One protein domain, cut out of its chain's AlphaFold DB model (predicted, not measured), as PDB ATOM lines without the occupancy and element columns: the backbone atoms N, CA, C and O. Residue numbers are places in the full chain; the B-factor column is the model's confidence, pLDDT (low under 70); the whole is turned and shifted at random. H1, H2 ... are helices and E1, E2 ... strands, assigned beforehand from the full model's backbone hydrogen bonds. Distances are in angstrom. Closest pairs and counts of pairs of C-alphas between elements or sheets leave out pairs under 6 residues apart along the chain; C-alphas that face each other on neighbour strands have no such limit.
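This is residues 46 to 180 of the 239 residues of an uncharacterized protein of Exophiala aquamarina CBS 119918 (UniProt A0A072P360). The domain is a closed barrel of seven strands, E1 to E7, of which E1, E2, E3, E5, E6 and E7 bend, with one short helix, H1, packed on its outside near one end, mainly on E6 and E5. Two long loops, residues 104 to 116 and 124 to 135, join strands of the barrel and lie away from its middle. The printed part has 135 residues, with the named elements in the order E1, E2, H1, E3, E4, E5, E6, E7; the barrel is mixed and the class is mostly strand. The whole is compact, with a radius of gyration of the C-alphas of 14.2 A and spans of 40 by 33 by 25 A.

E6, the longest strand, holds residues 152 to 166 and measures 34.8 A; it bends by 73 degrees at residue 156. E5, residues 136 to 147, measures 29.3 A and bends by 74 degrees at residue 140. E7 is residues 171 to 179, 23.5 A, ending at C-alpha 179 (-40.937, -17.782, -45.990). E1 is residues 46 to 55, 20.6 A, beginning at C-alpha 46 (-39.991, -18.666, -39.798); it bends by 82 degrees at residue 51. E2 is residues 62 to 71, 25.1 A; E3 is residues 95 to 103, 22.9 A; E4 is residues 117 to 123, 19.6 A. H1, residues 80 to 88, measures 12.0 A and begins at C-alpha 80 (-35.642, -10.840, -51.368).

Round the ring run E1, E2, E3, E4, E5, E6, E7 and back to E1. E3 and E4 are parallel, with N 101 and O 119 2.9 A apart; the other neighbour pairs are antiparallel. E4, E5, E6 and E7 form a meander, each strand the antiparallel neighbour of the one before, with N 120 and O 144 at 2.8 A, N 139 and O 161 at 2.9 A, and N 162 and O 176 at 2.8 A. E7 and E1 close the ring, with N 47 and O 177 at 2.9 A. The hairpin E1 and E2 has N 48 and O 68 at 2.8 A, and E2 and E3 have N 65 and O 98 at 3.0 A. H1 is on the barrel, outside it, at a height over the sheet of 6.9 A. It runs across the strands, at 64 degrees to E5 on the local plane, and lies over E5 only just, with 3 of its 9 C-alphas. Its closest C-alphas to E6 are those of Ala 81 and Thr 156, 6.1 A. In H1 every O i to N i+4 pair is within hydrogen-bond range. E3 and E7, for instance, are apart.

The C-alphas farthest apart, those of Asn 132 and Asn 149, are 42.4 A apart. The printed part has no cut. The links E3 to E4 and E4 to E5 are long. The mean pLDDT of the printed part is 89.7; residues 56 to 58 and 125 to 126 are under 70.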
ATOM      1  N   LYS A  46     -38.782 -18.408 -40.573       96.38
ATOM      2  CA  LYS A  46     -39.991 -18.666 -39.798       96.38
ATOM      3  C   LYS A  46     -40.306 -17.466 -38.923       96.38
ATOM      4  O   LYS A  46     -39.541 -17.145 -38.011       96.38
ATOM      5  N   PHE A  47     -41.463 -16.867 -39.158       97.56
ATOM      6  CA  PHE A  47     -42.067 -15.891 -38.261       97.56
ATOM      7  C   PHE A  47     -43.131 -16.563 -37.395       97.56
ATOM      8  O   PHE A  47     -43.813 -17.485 -37.845       97.56
ATOM      9  N   ASN A  48     -43.277 -16.096 -36.163       97.94
ATOM     10  CA  ASN A  48     -44.338 -16.478 -35.241       97.94
ATOM     11  C   ASN A  48     -45.347 -15.356 -35.096       97.94
ATOM     12  O   ASN A  48     -44.962 -14.192 -35.081       97.94
ATOM     13  N   ILE A  49     -46.606 -15.748 -34.957       97.69
ATOM     14  CA  ILE A  49     -47.747 -14.874 -34.720       97.69
ATOM     15  C   ILE A  49     -48.116 -15.011 -33.243       97.69
ATOM     16  O   ILE A  49     -48.430 -16.113 -32.802       97.69
ATOM     17  N   ASP A  50     -48.021 -13.929 -32.472       97.06
ATOM     18  CA  ASP A  50     -48.328 -13.928 -31.036       97.06
ATOM     19  C   ASP A  50     -49.301 -12.789 -30.673       97.06
ATOM     20  O   ASP A  50     -48.937 -11.628 -30.805       97.06
ATOM     21  N   PRO A  51     -50.535 -13.057 -30.224       97.00
ATOM     22  CA  PRO A  51     -51.094 -14.379 -29.969       97.00
ATOM     23  C   PRO A  51     -51.377 -15.157 -31.259       97.00
ATOM     24  O   PRO A  51     -51.602 -14.578 -32.323       97.00
ATOM     25  N   ASP A  52     -51.437 -16.485 -31.135       95.62
ATOM     26  CA  ASP A  52     -51.973 -17.358 -32.182       95.62
ATOM     27  C   ASP A  52     -53.367 -16.864 -32.622       95.62
ATOM     28  O   ASP A  52     -54.245 -16.618 -31.787       95.62
ATOM     29  N   ILE A  53     -53.628 -16.808 -33.930       93.25
ATOM     30  CA  ILE A  53     -54.919 -16.338 -34.453       93.25
ATOM     31  C   ILE A  53     -55.811 -17.534 -34.775       93.25
ATOM     32  O   ILE A  53     -55.483 -18.357 -35.627       93.25
ATOM     33  N   THR A  54     -56.967 -17.624 -34.116       92.62
ATOM     34  CA  THR A  54     -57.966 -18.669 -34.383       92.62
ATOM     35  C   THR A  54     -59.111 -18.118 -35.224       92.62
ATOM     36  O   THR A  54     -59.781 -17.173 -34.813       92.62
ATOM     37  N   THR A  55     -59.379 -18.736 -36.373       83.88
ATOM     38  CA  THR A  55     -60.470 -18.345 -37.278       83.88
ATOM     39  C   THR A  55     -61.446 -19.503 -37.469       83.88
ATOM     40  O   THR A  55     -61.012 -20.627 -37.730       83.88
ATOM     41  N   SER A  56     -62.751 -19.244 -37.367       69.31
ATOM     42  CA  SER A  56     -63.807 -20.242 -37.610       69.31
ATOM     43  C   SER A  56     -64.414 -20.171 -39.016       69.31
ATOM     44  O   SER A  56     -64.830 -21.197 -39.531       69.31
ATOM     45  N   THR A  57     -64.437 -18.989 -39.642       58.62
ATOM     46  CA  THR A  57     -65.039 -18.702 -40.972       58.62
ATOM     47  C   THR A  57     -64.849 -17.242 -41.395       58.62
ATOM     48  O   THR A  57     -65.006 -16.904 -42.566       58.62
ATOM     49  N   ASP A  58     -64.536 -16.366 -40.440       64.69
ATOM     50  CA  ASP A  58     -64.587 -14.918 -40.614       64.69
ATOM     51  C   ASP A  58     -63.239 -14.391 -41.127       64.69
ATOM     52  O   ASP A  58     -62.418 -13.875 -40.371       64.69
ATOM     53  N   CYS A  59     -62.987 -14.572 -42.420       78.12
ATOM     54  CA  CYS A  59     -61.936 -13.842 -43.128       78.12
ATOM     55  C   CYS A  59     -62.364 -12.376 -43.346       78.12
ATOM     56  O   CYS A  59     -63.554 -12.074 -43.351       78.12
ATOM     57  N   GLY A  60     -61.399 -11.465 -43.497       81.94
ATOM     58  CA  GLY A  60     -61.623 -10.020 -43.649       81.94
ATOM     59  C   GLY A  60     -61.449  -9.204 -42.363       81.94
ATOM     60  O   GLY A  60     -61.288  -7.983 -42.443       81.94
ATOM     61  N   ARG A  61     -61.374  -9.859 -41.194       87.06
ATOM     62  CA  ARG A  61     -61.122  -9.209 -39.898       87.06
ATOM     63  C   ARG A  61     -59.641  -8.950 -39.629       87.06
ATOM     64  O   ARG A  61     -58.773  -9.721 -40.041       87.06
ATOM     65  N   TRP A  62     -59.393  -7.877 -38.885       90.44
ATOM     66  CA  TRP A  62     -58.080  -7.502 -38.375       90.44
ATOM     67  C   TRP A  62     -57.812  -8.108 -37.002       90.44
ATOM     68  O   TRP A  62     -58.692  -8.148 -36.142       90.44
ATOM     69  N   TYR A  63     -56.578  -8.553 -36.809       93.44
ATOM     70  CA  TYR A  63     -56.085  -9.124 -35.567       93.44
ATOM     71  C   TYR A  63     -54.790  -8.421 -35.175       93.44
ATOM     72  O   TYR A  63     -53.832  -8.416 -35.949       93.44
ATOM     73  N   ASN A  64     -54.751  -7.870 -33.965       95.44
ATOM     74  CA  ASN A  64     -53.511  -7.363 -33.390       95.44
ATOM     75  C   ASN A  64     -52.637  -8.548 -32.996       95.44
ATOM     76  O   ASN A  64     -53.066  -9.410 -32.226       95.44
ATOM     77  N   ALA A  65     -51.424  -8.583 -33.533       96.88
ATOM     78  CA  ALA A  65     -50.447  -9.601 -33.214       96.88
ATOM     79  C   ALA A  65     -49.042  -9.012 -33.231       96.88
ATOM     80  O   ALA A  65     -48.720  -8.095 -33.980       96.88
ATOM     81  N   ASN A  66     -48.183  -9.604 -32.434       97.62
ATOM     82  CA  ASN A  66     -46.759  -9.456 -32.510       97.62
ATOM     83  C   ASN A  66     -46.193 -10.484 -33.498       97.62
ATOM     84  O   ASN A  66     -46.428 -11.691 -33.370       97.62
ATOM     85  N   ILE A  67     -45.451 -10.007 -34.497       97.69
ATOM     86  CA  ILE A  67     -44.702 -10.852 -35.423       97.69
ATOM     87  C   ILE A  67     -43.233 -10.835 -35.023       97.69
ATOM     88  O   ILE A  67     -42.564  -9.809 -35.140       97.69
ATOM     89  N   ASN A  68     -42.715 -11.997 -34.624       97.56
ATOM     90  CA  ASN A  68     -41.307 -12.166 -34.273       97.56
ATOM     91  C   ASN A  68     -40.624 -13.285 -35.064       97.56
ATOM     92  O   ASN A  68     -41.240 -14.282 -35.451       97.56
ATOM     93  N   VAL A  69     -39.327 -13.124 -35.313       97.56
ATOM     94  CA  VAL A  69     -38.509 -14.125 -36.005       97.56
ATOM     95  C   VAL A  69     -38.198 -15.282 -35.058       97.56
ATOM     96  O   VAL A  69     -37.528 -15.107 -34.043       97.56
ATOM     97  N   LYS A  70     -38.654 -16.494 -35.397       96.88
ATOM     98  CA  LYS A  70     -38.309 -17.723 -34.659       96.88
ATOM     99  C   LYS A  70     -37.099 -18.436 -35.224       96.88
ATOM    100  O   LYS A  70     -36.366 -19.075 -34.477       96.88
ATOM    101  N   PHE A  71     -36.916 -18.366 -36.536       95.69
ATOM    102  CA  PHE A  71     -35.767 -18.956 -37.198       95.69
ATOM    103  C   PHE A  71     -35.403 -18.133 -38.423       95.69
ATOM    104  O   PHE A  71     -36.273 -17.869 -39.249       95.69
ATOM    105  N   ALA A  72     -34.130 -17.769 -38.553       94.12
ATOM    106  CA  ALA A  72     -33.602 -17.024 -39.685       94.12
ATOM    107  C   ALA A  72     -32.437 -17.792 -40.328       94.12
ATOM    108  O   ALA A  72     -31.351 -17.834 -39.747       94.12
ATOM    109  N   PRO A  73     -32.631 -18.397 -41.513       90.94
ATOM    110  CA  PRO A  73     -31.523 -18.941 -42.280       90.94
ATOM    111  C   PRO A  73     -30.664 -17.808 -42.859       90.94
ATOM    112  O   PRO A  73     -30.994 -16.614 -42.796       90.94
ATOM    113  N   ASN A  74     -29.552 -18.195 -43.482       85.56
ATOM    114  CA  ASN A  74     -28.726 -17.249 -44.217       85.56
ATOM    115  C   ASN A  74     -29.563 -16.568 -45.333       85.56
ATOM    116  O   ASN A  74     -30.237 -17.275 -46.083       85.56
ATOM    117  N   PRO A  75     -29.500 -15.224 -45.491       85.12
ATOM    118  CA  PRO A  75     -30.222 -14.474 -46.532       85.12
ATOM    119  C   PRO A  75     -30.061 -14.978 -47.979       85.12
ATOM    120  O   PRO A  75     -30.818 -14.626 -48.886       85.12
ATOM    121  N   ILE A  76     -29.022 -15.764 -48.268       81.38
ATOM    122  CA  ILE A  76     -28.868 -16.368 -49.595       81.38
ATOM    123  C   ILE A  76     -29.953 -17.417 -49.893       81.38
ATOM    124  O   ILE A  76     -30.264 -17.630 -51.066       81.38
ATOM    125  N   PHE A  77     -30.553 -18.004 -48.853       80.62
ATOM    126  CA  PHE A  77     -31.587 -19.040 -48.909       80.62
ATOM    127  C   PHE A  77     -32.990 -18.502 -48.619       80.62
ATOM    128  O   PHE A  77     -33.878 -19.246 -48.217       80.62
ATOM    129  N   THR A  78     -33.205 -17.203 -48.782       83.62
ATOM    130  CA  THR A  78     -34.510 -16.561 -48.616       83.62
ATOM    131  C   THR A  78     -34.823 -15.699 -49.828       83.62
ATOM    132  O   THR A  78     -33.946 -15.253 -50.579       83.62
ATOM    133  N   SER A  79     -36.118 -15.486 -50.069       87.44
ATOM    134  CA  SER A  79     -36.546 -14.561 -51.114       87.44
ATOM    135  C   SER A  79     -36.235 -13.121 -50.696       87.44
ATOM    136  O   SER A  79     -36.328 -12.774 -49.519       87.44
ATOM    137  N   GLY A  80     -35.923 -12.251 -51.663       89.62
ATOM    138  CA  GLY A  80     -35.642 -10.840 -51.368       89.62
ATOM    139  C   GLY A  80     -36.817 -10.117 -50.696       89.62
ATOM    140  O   GLY A  80     -36.603  -9.237 -49.871       89.62
ATOM    141  N   ALA A  81     -38.056 -10.524 -50.991       92.12
ATOM    142  CA  ALA A  81     -39.246 -10.006 -50.321       92.12
ATOM    143  C   ALA A  81     -39.293 -10.420 -48.841       92.12
ATOM    144  O   ALA A  81     -39.510  -9.589 -47.965       92.12
ATOM    145  N   CYS A  82     -39.020 -11.691 -48.552       93.25
ATOM    146  CA  CYS A  82     -38.940 -12.199 -47.187       93.25
ATOM    147  C   CYS A  82     -37.786 -11.570 -46.392       93.25
ATOM    148  O   CYS A  82     -37.959 -11.247 -45.219       93.25
ATOM    149  N   ASP A  83     -36.645 -11.314 -47.034       93.56
ATOM    150  CA  ASP A  83     -35.538 -10.569 -46.430       93.56
ATOM    151  C   ASP A  83     -35.904  -9.122 -46.128       93.56
ATOM    152  O   ASP A  83     -35.548  -8.610 -45.068       93.56
ATOM    153  N   ALA A  84     -36.633  -8.461 -47.030       94.00
ATOM    154  CA  ALA A  84     -37.113  -7.106 -46.799       94.00
ATOM    155  C   ALA A  84     -38.047  -7.052 -45.581       94.00
ATOM    156  O   ALA A  84     -37.881  -6.178 -44.732       94.00
ATOM    157  N   ILE A  85     -38.964  -8.017 -45.453       95.31
ATOM    158  CA  ILE A  85     -39.855  -8.139 -44.291       95.31
ATOM    159  C   ILE A  85     -39.041  -8.400 -43.018       95.31
ATOM    160  O   ILE A  85     -39.202  -7.671 -42.043       95.31
ATOM    161  N   ARG A  86     -38.119  -9.374 -43.037       95.62
ATOM    162  CA  ARG A  86     -37.224  -9.680 -41.909       95.62
ATOM    163  C   ARG A  86     -36.464  -8.443 -41.440       95.62
ATOM    164  O   ARG A  86     -36.486  -8.118 -40.259       95.62
ATOM    165  N   ASN A  87     -35.808  -7.743 -42.358       95.94
ATOM    166  CA  ASN A  87     -35.034  -6.548 -42.036       95.94
ATOM    167  C   ASN A  87     -35.929  -5.435 -41.486       95.94
ATOM    168  O   ASN A  87     -35.547  -4.756 -40.536       95.94
ATOM    169  N   PHE A  88     -37.129  -5.276 -42.047       95.69
ATOM    170  CA  PHE A  88     -38.080  -4.268 -41.601       95.69
ATOM    171  C   PHE A  88     -38.541  -4.478 -40.157       95.69
ATOM    172  O   PHE A  88     -38.636  -3.505 -39.406       95.69
ATOM    173  N   ILE A  89     -38.792  -5.727 -39.753       95.50
ATOM    174  CA  ILE A  89     -39.236  -6.038 -38.389       95.50
ATOM    175  C   ILE A  89     -38.090  -6.102 -37.365       95.50
ATOM    176  O   ILE A  89     -38.343  -6.378 -36.201       95.50
ATOM    177  N   GLY A  90     -36.838  -5.839 -37.763       95.88
ATOM    178  CA  GLY A  90     -35.684  -5.792 -36.850       95.88
ATOM    179  C   GLY A  90     -34.617  -6.873 -37.067       95.88
ATOM    180  O   GLY A  90     -33.782  -7.092 -36.191       95.88
ATOM    181  N   GLY A  91     -34.604  -7.543 -38.222       95.62
ATOM    182  CA  GLY A  91     -33.581  -8.529 -38.589       95.62
ATOM    183  C   GLY A  91     -33.835  -9.913 -37.985       95.62
ATOM    184  O   GLY A  91     -34.977 -10.296 -37.760       95.62
ATOM    185  N   ASP A  92     -32.776 -10.679 -37.713       96.19
ATOM    186  CA  ASP A  92     -32.868 -12.084 -37.257       96.19
ATOM    187  C   ASP A  92     -33.484 -12.262 -35.859       96.19
ATOM    188  O   ASP A  92     -33.841 -13.372 -35.472       96.19
ATOM    189  N   LYS A  93     -33.605 -11.169 -35.101       96.44
ATOM    190  CA  LYS A  93     -34.297 -11.094 -33.803       96.44
ATOM    191  C   LYS A  93     -35.462 -10.110 -33.852       96.44
ATOM    192  O   LYS A  93     -35.829  -9.541 -32.828       96.44
ATOM    193  N   GLY A  94     -35.956  -9.846 -35.060       95.50
ATOM    194  CA  GLY A  94     -37.023  -8.897 -35.291       95.50
ATOM    195  C   GLY A  94     -38.281  -9.284 -34.530       95.50
ATOM    196  O   GLY A  94     -38.593 -10.467 -34.387       95.50
ATOM    197  N   ASP A  95     -38.958  -8.260 -34.044       96.81
ATOM    198  CA  ASP A  95     -40.100  -8.313 -33.152       96.81
ATOM    199  C   ASP A  95     -40.877  -7.010 -33.383       96.81
ATOM    200  O   ASP A  95     -40.319  -5.912 -33.267       96.81
ATOM    201  N   MET A  96     -42.124  -7.122 -33.836       96.81
ATOM    202  CA  MET A  96     -42.931  -5.966 -34.196       96.81
ATOM    203  C   MET A  96     -44.417  -6.235 -34.001       96.81
ATOM    204  O   MET A  96     -44.945  -7.225 -34.504       96.81
ATOM    205  N   ASP A  97     -45.100  -5.281 -33.375       97.62
ATOM    206  CA  ASP A  97     -46.557  -5.255 -33.328       97.62
ATOM    207  C   ASP A  97     -47.125  -4.835 -34.684       97.62
ATOM    208  O   ASP A  97     -46.736  -3.820 -35.279       97.62
ATOM    209  N   VAL A  98     -48.044  -5.648 -35.187       96.25
ATOM    210  CA  VAL A  98     -48.678  -5.479 -36.487       96.25
ATOM    211  C   VAL A  98     -50.154  -5.820 -36.395       96.25
ATOM    212  O   VAL A  98     -50.642  -6.454 -35.459       96.25
ATOM    213  N   GLU A  99     -50.858  -5.442 -37.443       95.00
ATOM    214  CA  GLU A  99     -52.195  -5.925 -37.704       95.00
ATOM    215  C   GLU A  99     -52.174  -6.958 -38.819       95.00
ATOM    216  O   GLU A  99     -51.677  -6.702 -39.918       95.00
ATOM    217  N   VAL A 100     -52.732  -8.130 -38.544       94.50
ATOM    218  CA  VAL A 100     -52.859  -9.219 -39.508       94.50
ATOM    219  C   VAL A 100     -54.298  -9.275 -40.002       94.50
ATOM    220  O   VAL A 100     -55.231  -9.305 -39.204       94.50
ATOM    221  N   ASN A 101     -54.486  -9.320 -41.317       92.50
ATOM    222  CA  ASN A 101     -55.780  -9.563 -41.943       92.50
ATOM    223  C   ASN A 101     -55.705 -10.825 -42.798       92.50
ATOM    224  O   ASN A 101     -54.895 -10.896 -43.726       92.50
ATOM    225  N   PHE A 102     -56.562 -11.805 -42.515       88.69
ATOM    226  CA  PHE A 102     -56.728 -12.966 -43.385       88.69
ATOM    227  C   PHE A 102     -57.784 -12.644 -44.436       88.69
ATOM    228  O   PHE A 102     -58.978 -12.662 -44.145       88.69
ATOM    229  N   LEU A 103     -57.348 -12.341 -45.656       86.25
ATOM    230  CA  LEU A 103     -58.234 -11.938 -46.741       86.25
ATOM    231  C   LEU A 103     -58.998 -13.140 -47.288       86.25
ATOM    232  O   LEU A 103     -58.400 -14.164 -47.632       86.25
ATOM    233  N   CYS A 104     -60.316 -12.987 -47.433       78.31
ATOM    234  CA  CYS A 104     -61.096 -13.987 -48.142       78.31
ATOM    235  C   CYS A 104     -60.726 -13.998 -49.625       78.31
ATOM    236  O   CYS A 104     -60.443 -12.954 -50.226       78.31
ATOM    237  N   PRO A 105     -60.916 -15.151 -50.266       73.19
ATOM    238  CA  PRO A 105     -61.322 -15.214 -51.650       73.19
ATOM    239  C   PRO A 105     -62.248 -14.066 -52.104       73.19
ATOM    240  O   PRO A 105     -63.397 -13.978 -51.686       73.19
ATOM    241  N   ASN A 106     -61.752 -13.202 -52.989       72.31
ATOM    242  CA  ASN A 106     -62.454 -12.138 -53.714       72.31
ATOM    243  C   ASN A 106     -62.960 -11.001 -52.827       72.31
ATOM    244  O   ASN A 106     -63.773 -10.197 -53.280       72.31
ATOM    245  N   LYS A 107     -62.483 -10.908 -51.583       73.25
ATOM    246  CA  LYS A 107     -62.822  -9.799 -50.694       73.25
ATOM    247  C   LYS A 107     -61.563  -9.105 -50.195       73.25
ATOM    248  O   LYS A 107     -60.541  -9.738 -49.932       73.25
ATOM    249  N   GLY A 108     -61.647  -7.780 -50.129       75.75
ATOM    250  CA  GLY A 108     -60.685  -6.961 -49.404       75.75
ATOM    251  C   GLY A 108     -60.891  -7.078 -47.889       75.75
ATOM    252  O   GLY A 108     -61.742  -7.852 -47.449       75.75
ATOM    253  N   PRO A 109     -60.118  -6.325 -47.097       77.44
ATOM    254  CA  PRO A 109     -60.362  -6.219 -45.664       77.44
ATOM    255  C   PRO A 109     -61.708  -5.521 -45.403       77.44
ATOM    256  O   PRO A 109     -62.117  -4.653 -46.176       77.44
ATOM    257  N   ASP A 110     -62.386  -5.882 -44.309       73.94
ATOM    258  CA  ASP A 110     -63.713  -5.339 -43.965       73.94
ATOM    259  C   ASP A 110     -63.654  -3.900 -43.413       73.94
ATOM    260  O   ASP A 110     -64.666  -3.203 -43.343       73.94
ATOM    261  N   SER A 111     -62.464  -3.446 -43.021       76.00
ATOM    262  CA  SER A 111     -62.181  -2.087 -42.557       76.00
ATOM    263  C   SER A 111     -60.722  -1.722 -42.833       76.00
ATOM    264  O   SER A 111     -59.918  -2.569 -43.234       76.00
ATOM    265  N   GLU A 112     -60.344  -0.473 -42.584       73.75
ATOM    266  CA  GLU A 112     -58.936  -0.127 -42.418       73.75
ATOM    267  C   GLU A 112     -58.530  -0.474 -40.982       73.75
ATOM    268  O   GLU A 112     -59.202  -0.059 -40.046       73.75
ATOM    269  N   GLY A 113     -57.485  -1.286 -40.803       74.69
ATOM    270  CA  GLY A 113     -56.904  -1.513 -39.476       74.69
ATOM    271  C   GLY A 113     -56.284  -0.235 -38.881       74.69
ATOM    272  O   GLY A 113     -55.984   0.711 -39.622       74.69
ATOM    273  N   ASP A 114     -56.074  -0.215 -37.571       81.38
ATOM    274  CA  ASP A 114     -55.625   0.922 -36.768       81.38
ATOM    275  C   ASP A 114     -54.092   1.052 -36.676       81.38
ATOM    276  O   ASP A 114     -53.563   2.143 -36.443       81.38
ATOM    277  N   LEU A 115     -53.343  -0.038 -36.871       85.00
ATOM    278  CA  LEU A 115     -51.883  -0.041 -36.783       85.00
ATOM    279  C   LEU A 115     -51.223   0.370 -38.098       85.00
ATOM    280  O   LEU A 115     -51.705   0.145 -39.208       85.00
ATOM    281  N   HIS A 116     -50.036   0.965 -37.977       90.94
ATOM    282  CA  HIS A 116     -49.302   1.453 -39.141       90.94
ATOM    283  C   HIS A 116     -48.684   0.337 -39.984       90.94
ATOM    284  O   HIS A 116     -48.504   0.536 -41.184       90.94
ATOM    285  N   THR A 117     -48.326  -0.795 -39.371       93.12
ATOM    286  CA  THR A 117     -47.787  -1.975 -40.059       93.12
ATOM    287  C   THR A 117     -48.893  -2.999 -40.242       93.12
ATOM    288  O   THR A 117     -49.468  -3.471 -39.264       93.12
ATOM    289  N   LYS A 118     -49.142  -3.380 -41.495       94.50
ATOM    290  CA  LYS A 118     -50.243  -4.260 -41.873       94.50
ATOM    291  C   LYS A 118     -49.725  -5.460 -42.655       94.50
ATOM    292  O   LYS A 118     -48.927  -5.310 -43.581       94.50
ATOM    293  N   PHE A 119     -50.175  -6.642 -42.254       95.56
ATOM    294  CA  PHE A 119     -49.886  -7.938 -42.857       95.56
ATOM    295  C   PHE A 119     -51.183  -8.482 -43.455       95.56
ATOM    296  O   PHE A 119     -52.032  -9.034 -42.762       95.56
ATOM    297  N   HIS A 120     -51.344  -8.331 -44.763       94.25
ATOM    298  CA  HIS A 120     -52.419  -8.967 -45.509       94.25
ATOM    299  C   HIS A 120     -51.989 -10.363 -45.926       94.25
ATOM    300  O   HIS A 120     -51.061 -10.521 -46.722       94.25
ATOM    301  N   VAL A 121     -52.688 -11.376 -45.429       92.81
ATOM    302  CA  VAL A 121     -52.446 -12.762 -45.802       92.81
ATOM    303  C   VAL A 121     -53.632 -13.286 -46.587       92.81
ATOM    304  O   VAL A 121     -54.741 -13.389 -46.073       92.81
ATOM    305  N   ARG A 122     -53.405 -13.615 -47.856       90.50
ATOM    306  CA  ARG A 122     -54.410 -14.206 -48.735       90.50
ATOM    307  C   ARG A 122     -54.123 -15.690 -48.888       90.50
ATOM    308  O   ARG A 122     -53.068 -16.049 -49.400       90.50
ATOM    309  N   LEU A 123     -55.063 -16.526 -48.463       86.19
ATOM    310  CA  LEU A 123     -55.006 -17.967 -48.699       86.19
ATOM    311  C   LEU A 123     -55.254 -18.267 -50.180       86.19
ATOM    312  O   LEU A 123     -56.104 -17.628 -50.810       86.19
ATOM    313  N   ASP A 124     -54.550 -19.255 -50.725       80.75
ATOM    314  CA  ASP A 124     -54.803 -19.716 -52.088       80.75
ATOM    315  C   ASP A 124     -56.135 -20.486 -52.151       80.75
ATOM    316  O   ASP A 124     -56.393 -21.403 -51.374       80.75
ATOM    317  N   TYR A 125     -57.002 -20.113 -53.098       64.62
ATOM    318  CA  TYR A 125     -58.434 -20.475 -53.122       64.62
ATOM    319  C   TYR A 125     -58.723 -21.973 -53.190       64.62
ATOM    320  O   TYR A 125     -59.822 -22.404 -52.850       64.62
ATOM    321  N   ASN A 126     -57.759 -22.755 -53.666       65.69
ATOM    322  CA  ASN A 126     -57.954 -24.158 -54.014       65.69
ATOM    323  C   ASN A 126     -57.203 -25.106 -53.078       65.69
ATOM    324  O   ASN A 126     -57.060 -26.283 -53.405       65.69
ATOM    325  N   VAL A 127     -56.714 -24.618 -51.932       75.44
ATOM    326  CA  VAL A 127     -56.033 -25.465 -50.950       75.44
ATOM    327  C   VAL A 127     -56.930 -25.644 -49.725       75.44
ATOM    328  O   VAL A 127     -56.839 -24.861 -48.777       75.44
ATOM    329  N   PRO A 128     -57.840 -26.642 -49.731       76.88
ATOM    330  CA  PRO A 128     -58.664 -26.919 -48.570       76.88
ATOM    331  C   PRO A 128     -57.780 -27.346 -47.400       76.88
ATOM    332  O   PRO A 128     -56.849 -28.140 -47.543       76.88
ATOM    333  N   VAL A 129     -58.103 -26.822 -46.225       85.81
ATOM    334  CA  VAL A 129     -57.455 -27.202 -44.976       85.81
ATOM    335  C   VAL A 129     -58.021 -28.547 -44.526       85.81
ATOM    336  O   VAL A 129     -59.236 -28.694 -44.383       85.81
ATOM    337  N   ASP A 130     -57.158 -29.542 -44.312       89.62
ATOM    338  CA  ASP A 130     -57.607 -30.865 -43.876       89.62
ATOM    339  C   ASP A 130     -57.939 -30.830 -42.384       89.62
ATOM    340  O   ASP A 130     -57.065 -30.875 -41.517       89.62
ATOM    341  N   MET A 131     -59.237 -30.780 -42.085       91.50
ATOM    342  CA  MET A 131     -59.753 -30.760 -40.717       91.50
ATOM    343  C   MET A 131     -59.509 -32.069 -39.954       91.50
ATOM    344  O   MET A 131     -59.690 -32.109 -38.741       91.50
ATOM    345  N   ASN A 132     -59.121 -33.158 -40.625       92.62
ATOM    346  CA  ASN A 132     -58.793 -34.430 -39.977       92.62
ATOM    347  C   ASN A 132     -57.292 -34.583 -39.707       92.62
ATOM    348  O   ASN A 132     -56.899 -35.465 -38.935       92.62
ATOM    349  N   LYS A 133     -56.454 -33.741 -40.322       91.19
ATOM    350  CA  LYS A 133     -55.012 -33.778 -40.123       91.19
ATOM    351  C   LYS A 133     -54.669 -33.290 -38.720       91.19
ATOM    352  O   LYS A 133     -55.056 -32.204 -38.297       91.19
ATOM    353  N   LYS A 134     -53.915 -34.112 -37.991       91.19
ATOM    354  CA  LYS A 134     -53.374 -33.748 -36.679       91.19
ATOM    355  C   LYS A 134     -52.075 -32.965 -36.844       91.19
ATOM    356  O   LYS A 134     -51.258 -33.291 -37.703       91.19
ATOM    357  N   GLY A 135     -51.861 -32.010 -35.944       92.94
ATOM    358  CA  GLY A 135     -50.656 -31.189 -35.914       92.94
ATOM    359  C   GLY A 135     -50.695 -30.037 -36.911       92.94
ATOM    360  O   GLY A 135     -51.745 -29.677 -37.439       92.94
ATOM    361  N   GLU A 136     -49.531 -29.433 -37.117       94.00
ATOM    362  CA  GLU A 136     -49.389 -28.295 -38.013       94.00
ATOM    363  C   GLU A 136     -49.468 -28.730 -39.483       94.00
ATOM    364  O   GLU A 136     -48.883 -29.734 -39.904       94.00
ATOM    365  N   GLN A 137     -50.177 -27.943 -40.280       93.88
ATOM    366  CA  GLN A 137     -50.185 -28.031 -41.730       93.88
ATOM    367  C   GLN A 137     -49.724 -26.710 -42.337       93.88
ATOM    368  O   GLN A 137     -50.034 -25.637 -41.822       93.88
ATOM    369  N   GLN A 138     -48.981 -26.812 -43.436       92.56
ATOM    370  CA  GLN A 138     -48.520 -25.668 -44.208       92.56
ATOM    371  C   GLN A 138     -49.530 -25.365 -45.311       92.56
ATOM    372  O   GLN A 138     -49.795 -26.216 -46.158       92.56
ATOM    373  N   ILE A 139     -50.093 -24.161 -45.278       89.81
ATOM    374  CA  ILE A 139     -51.134 -23.702 -46.200       89.81
ATOM    375  C   ILE A 139     -50.516 -22.621 -47.094       89.81
ATOM    376  O   ILE A 139     -50.106 -21.588 -46.559       89.81
ATOM    377  N   PRO A 140     -50.401 -22.834 -48.417       90.69
ATOM    378  CA  PRO A 140     -49.897 -21.829 -49.347       90.69
ATOM    379  C   PRO A 140     -50.688 -20.522 -49.256       90.69
ATOM    380  O   PRO A 140     -51.918 -20.523 -49.133       90.69
ATOM    381  N   ALA A 141     -49.965 -19.407 -49.277       91.62
ATOM    382  CA  ALA A 141     -50.552 -18.086 -49.171       91.62
ATOM    383  C   ALA A 141     -49.719 -17.033 -49.910       91.62
ATOM    384  O   ALA A 141     -48.526 -17.187 -50.170       91.62
ATOM    385  N   THR A 142     -50.356 -15.899 -50.175       92.06
ATOM    386  CA  THR A 142     -49.687 -14.655 -50.547       92.06
ATOM    387  C   THR A 142     -49.666 -13.717 -49.349       92.06
ATOM    388  O   THR A 142     -50.702 -13.456 -48.739       92.06
ATOM    389  N   LEU A 143     -48.492 -13.178 -49.039       94.62
ATOM    390  CA  LEU A 143     -48.291 -12.169 -48.012       94.62
ATOM    391  C   LEU A 143     -48.026 -10.815 -48.664       94.62
ATOM    392  O   LEU A 143     -47.124 -10.670 -49.490       94.62
ATOM    393  N   HIS A 144     -48.786  -9.811 -48.252       94.88
ATOM    394  CA  HIS A 144     -48.558  -8.414 -48.586       94.88
ATOM    395  C   HIS A 144     -48.357  -7.629 -47.293       94.88
ATOM    396  O   HIS A 144     -49.252  -7.545 -46.457       94.88
ATOM    397  N   VAL A 145     -47.154  -7.094 -47.117       94.88
ATOM    398  CA  VAL A 145     -46.774  -6.284 -45.963       94.88
ATOM    399  C   VAL A 145     -46.610  -4.850 -46.408       94.88
ATOM    400  O   VAL A 145     -45.870  -4.564 -47.353       94.88
ATOM    401  N   TYR A 146     -47.248  -3.935 -45.698       94.25
ATOM    402  CA  TYR A 146     -47.021  -2.519 -45.913       94.25
ATOM    403  C   TYR A 146     -46.997  -1.751 -44.601       94.25
ATOM    404  O   TYR A 146     -47.585  -2.158 -43.600       94.25
ATOM    405  N   ASN A 147     -46.276  -0.633 -44.608       94.38
ATOM    406  CA  ASN A 147     -46.274   0.310 -43.506       94.38
ATOM    407  C   ASN A 147     -46.554   1.718 -44.021       94.38
ATOM    408  O   ASN A 147     -45.780   2.258 -44.814       94.38
ATOM    409  N   VAL A 148     -47.642   2.312 -43.534       88.62
ATOM    410  CA  VAL A 148     -48.139   3.611 -44.013       88.62
ATOM    411  C   VAL A 148     -47.190   4.778 -43.710       88.62
ATOM    412  O   VAL A 148     -47.164   5.743 -44.463       88.62
ATOM    413  N   ASN A 149     -46.357   4.671 -42.671       91.31
ATOM    414  CA  ASN A 149     -45.448   5.742 -42.241       91.31
ATOM    415  C   ASN A 149     -44.021   5.577 -42.780       91.31
ATOM    416  O   ASN A 149     -43.305   6.555 -42.966       91.31
ATOM    417  N   LYS A 150     -43.577   4.333 -42.982       88.62
ATOM    418  CA  LYS A 150     -42.195   3.988 -43.351       88.62
ATOM    419  C   LYS A 150     -42.033   3.654 -44.835       88.62
ATOM    420  O   LYS A 150     -40.930   3.321 -45.255       88.62
ATOM    421  N   GLY A 151     -43.114   3.702 -45.617       87.00
ATOM    422  CA  GLY A 151     -43.085   3.455 -47.061       87.00
ATOM    423  C   GLY A 151     -42.754   2.012 -47.453       87.00
ATOM    424  O   GLY A 151     -42.441   1.754 -48.613       87.00
ATOM    425  N   LEU A 152     -42.809   1.061 -46.511       91.88
ATOM    426  CA  LEU A 152     -42.675  -0.354 -46.842       91.88
ATOM    427  C   LEU A 152     -43.904  -0.784 -47.647       91.88
ATOM    428  O   LEU A 152     -45.030  -0.540 -47.221       91.88
ATOM    429  N   ASN A 153     -43.679  -1.455 -48.772       94.75
ATOM    430  CA  ASN A 153     -44.722  -2.097 -49.561       94.75
ATOM    431  C   ASN A 153     -44.120  -3.312 -50.279       94.75
ATOM    432  O   ASN A 153     -43.438  -3.172 -51.293       94.75
ATOM    433  N   VAL A 154     -44.297  -4.499 -49.701       94.25
ATOM    434  CA  VAL A 154     -43.671  -5.748 -50.150       94.25
ATOM    435  C   VAL A 154     -44.732  -6.826 -50.282       94.25
ATOM    436  O   VAL A 154     -45.441  -7.124 -49.328       94.25
ATOM    437  N   GLN A 155     -44.805  -7.461 -51.448       93.56
ATOM    438  CA  GLN A 155     -45.691  -8.594 -51.698       93.56
ATOM    439  C   GLN A 155     -44.878  -9.831 -52.090       93.56
ATOM    440  O   GLN A 155     -43.907  -9.736 -52.842       93.56
ATOM    441  N   THR A 156     -45.275 -11.001 -51.594       91.56
ATOM    442  CA  THR A 156     -44.680 -12.293 -51.947       91.56
ATOM    443  C   THR A 156     -45.723 -13.408 -51.937       91.56
ATOM    444  O   THR A 156     -46.520 -13.513 -51.011       91.56
ATOM    445  N   SER A 157     -45.717 -14.252 -52.968       87.69
ATOM    446  CA  SER A 157     -46.528 -15.478 -53.060       87.69
ATOM    447  C   SER A 157     -45.816 -16.708 -52.492       87.69
ATOM    448  O   SER A 157     -46.332 -17.814 -52.557       87.69
ATOM    449  N   ASN A 158     -44.593 -16.539 -51.986       85.31
ATOM    450  CA  ASN A 158     -43.724 -17.644 -51.588       85.31
ATOM    451  C   ASN A 158     -43.758 -17.818 -50.073       85.31
ATOM    452  O   ASN A 158     -42.715 -17.833 -49.411       85.31
ATOM    453  N   VAL A 159     -44.965 -17.900 -49.517       92.81
ATOM    454  CA  VAL A 159     -45.154 -18.142 -48.091       92.81
ATOM    455  C   VAL A 159     -46.135 -19.275 -47.839       92.81
ATOM    456  O   VAL A 159     -47.054 -19.517 -48.615       92.81
ATOM    457  N   HIS A 160     -45.934 -19.959 -46.721       93.56
ATOM    458  CA  HIS A 160     -46.902 -20.898 -46.177       93.56
ATOM    459  C   HIS A 160     -47.299 -20.458 -44.776       93.56
ATOM    460  O   HIS A 160     -46.456 -20.038 -43.986       93.56
ATOM    461  N   LEU A 161     -48.569 -20.600 -44.435       93.75
ATOM    462  CA  LEU A 161     -49.042 -20.450 -43.070       93.75
ATOM    463  C   LEU A 161     -48.998 -21.787 -42.345       93.75
ATOM    464  O   LEU A 161     -49.528 -22.777 -42.840       93.75
ATOM    465  N   GLY A 162     -48.398 -21.799 -41.158       94.44
ATOM    466  CA  GLY A 162     -48.501 -22.907 -40.217       94.44
ATOM    467  C   GLY A 162     -49.803 -22.808 -39.437       94.44
ATOM    468  O   GLY A 162     -49.938 -21.920 -38.592       94.44
ATOM    469  N   GLY A 163     -50.747 -23.702 -39.727       92.62
ATOM    470  CA  GLY A 163     -52.042 -23.773 -39.053       92.62
ATOM    471  C   GLY A 163     -52.289 -25.128 -38.394       92.62
ATOM    472  O   GLY A 163     -51.879 -26.160 -38.915       92.62
ATOM    473  N   VAL A 164     -53.005 -25.150 -37.272       94.75
ATOM    474  CA  VAL A 164     -53.501 -26.378 -36.631       94.75
ATOM    475  C   VAL A 164     -55.023 -26.366 -36.684       94.75
ATOM    476  O   VAL A 164     -55.648 -25.431 -36.182       94.75
ATOM    477  N   ALA A 165     -55.621 -27.384 -37.302       93.12
ATOM    478  CA  ALA A 165     -57.072 -27.515 -37.367       93.12
ATOM    479  C   ALA A 165     -57.632 -28.142 -36.078       93.12
ATOM    480  O   ALA A 165     -57.102 -29.131 -35.571       93.12
ATOM    481  N   ASP A 166     -58.735 -27.590 -35.578       93.69
ATOM    482  CA  ASP A 166     -59.553 -28.165 -34.512       93.69
ATOM    483  C   ASP A 166     -60.908 -28.566 -35.104       93.69
ATOM    484  O   ASP A 166     -61.823 -27.752 -35.262       93.69
ATOM    485  N   LYS A 167     -61.039 -29.854 -35.438       91.19
ATOM    486  CA  LYS A 167     -62.283 -30.429 -35.969       91.19
ATOM    487  C   LYS A 167     -63.462 -30.267 -35.013       91.19
ATOM    488  O   LYS A 167     -64.585 -30.092 -35.473       91.19
ATOM    489  N   GLY A 168     -63.222 -30.345 -33.702       92.44
ATOM    490  CA  GLY A 168     -64.277 -30.259 -32.694       92.44
ATOM    491  C   GLY A 168     -64.904 -28.870 -32.628       92.44
ATOM    492  O   GLY A 168     -66.092 -28.751 -32.342       92.44
ATOM    493  N   LYS A 169     -64.120 -27.833 -32.936       91.19
ATOM    494  CA  LYS A 169     -64.572 -26.433 -32.946       91.19
ATOM    495  C   LYS A 169     -64.811 -25.869 -34.346       91.19
ATOM    496  O   LYS A 169     -65.277 -24.741 -34.458       91.19
ATOM    497  N   ASN A 170     -64.497 -26.635 -35.389       90.56
ATOM    498  CA  ASN A 170     -64.472 -26.172 -36.774       90.56
ATOM    499  C   ASN A 170     -63.640 -24.884 -36.935       90.56
ATOM    500  O   ASN A 170     -64.091 -23.905 -37.525       90.56
ATOM    501  N   THR A 171     -62.437 -24.864 -36.352       92.06
ATOM    502  CA  THR A 171     -61.537 -23.705 -36.411       92.06
ATOM    503  C   THR A 171     -60.141 -24.081 -36.873       92.06
ATOM    504  O   THR A 171     -59.722 -25.237 -36.803       92.06
ATOM    505  N   ILE A 172     -59.403 -23.076 -37.337       91.25
ATOM    506  CA  ILE A 172     -57.982 -23.179 -37.661       91.25
ATOM    507  C   ILE A 172     -57.241 -22.159 -36.813       91.25
ATOM    508  O   ILE A 172     -57.634 -20.994 -36.761       91.25
ATOM    509  N   LYS A 173     -56.173 -22.603 -36.154       94.44
ATOM    510  CA  LYS A 173     -55.277 -21.754 -35.374       94.44
ATOM    511  C   LYS A 173     -53.977 -21.530 -36.139       94.44
ATOM    512  O   LYS A 173     -53.192 -22.466 -36.277       94.44
ATOM    513  N   TYR A 174     -53.760 -20.315 -36.629       94.62
ATOM    514  CA  TYR A 174     -52.544 -19.900 -37.323       94.62
ATOM    515  C   TYR A 174     -51.492 -19.428 -36.324       94.62
ATOM    516  O   TYR A 174     -51.770 -18.573 -35.486       94.62
ATOM    517  N   GLN A 175     -50.290 -19.990 -36.432       95.94
ATOM    518  CA  GLN A 175     -49.201 -19.770 -35.473       95.94
ATOM    519  C   GLN A 175     -47.935 -19.240 -36.151       95.94
ATOM    520  O   GLN A 175     -47.153 -18.509 -35.546       95.94
ATOM    521  N   PHE A 176     -47.715 -19.600 -37.422       97.31
ATOM    522  CA  PHE A 176     -46.462 -19.301 -38.110       97.31
ATOM    523  C   PHE A 176     -46.660 -18.824 -39.543       97.31
ATOM    524  O   PHE A 176     -47.595 -19.234 -40.229       97.31
ATOM    525  N   ILE A 177     -45.706 -18.018 -40.009       96.69
ATOM    526  CA  ILE A 177     -45.521 -17.667 -41.417       96.69
ATOM    527  C   ILE A 177     -44.152 -18.196 -41.841       96.69
ATOM    528  O   ILE A 177     -43.120 -17.798 -41.300       96.69
ATOM    529  N   TYR A 178     -44.145 -19.093 -42.816       95.75
ATOM    530  CA  TYR A 178     -42.950 -19.680 -43.401       95.75
ATOM    531  C   TYR A 178     -42.640 -19.001 -44.720       95.75
ATOM    532  O   TYR A 178     -43.390 -19.118 -45.681       95.75
ATOM    533  N   CYS A 179     -41.502 -18.331 -44.775       93.19
ATOM    534  CA  CYS A 179     -40.937 -17.782 -45.990       93.19
ATOM    535  C   CYS A 179     -40.121 -18.861 -46.695       93.19
ATOM    536  O   CYS A 179     -38.971 -19.126 -46.334       93.19
ATOM    537  N   VAL A 180     -40.731 -19.501 -47.691       83.62
ATOM    538  CA  VAL A 180     -40.061 -20.539 -48.474       83.62
ATOM    539  C   VAL A 180     -39.181 -19.887 -49.534       83.62
ATOM    540  O   VAL A 180     -39.592 -18.977 -50.259       83.62
TER     541      VAL A 180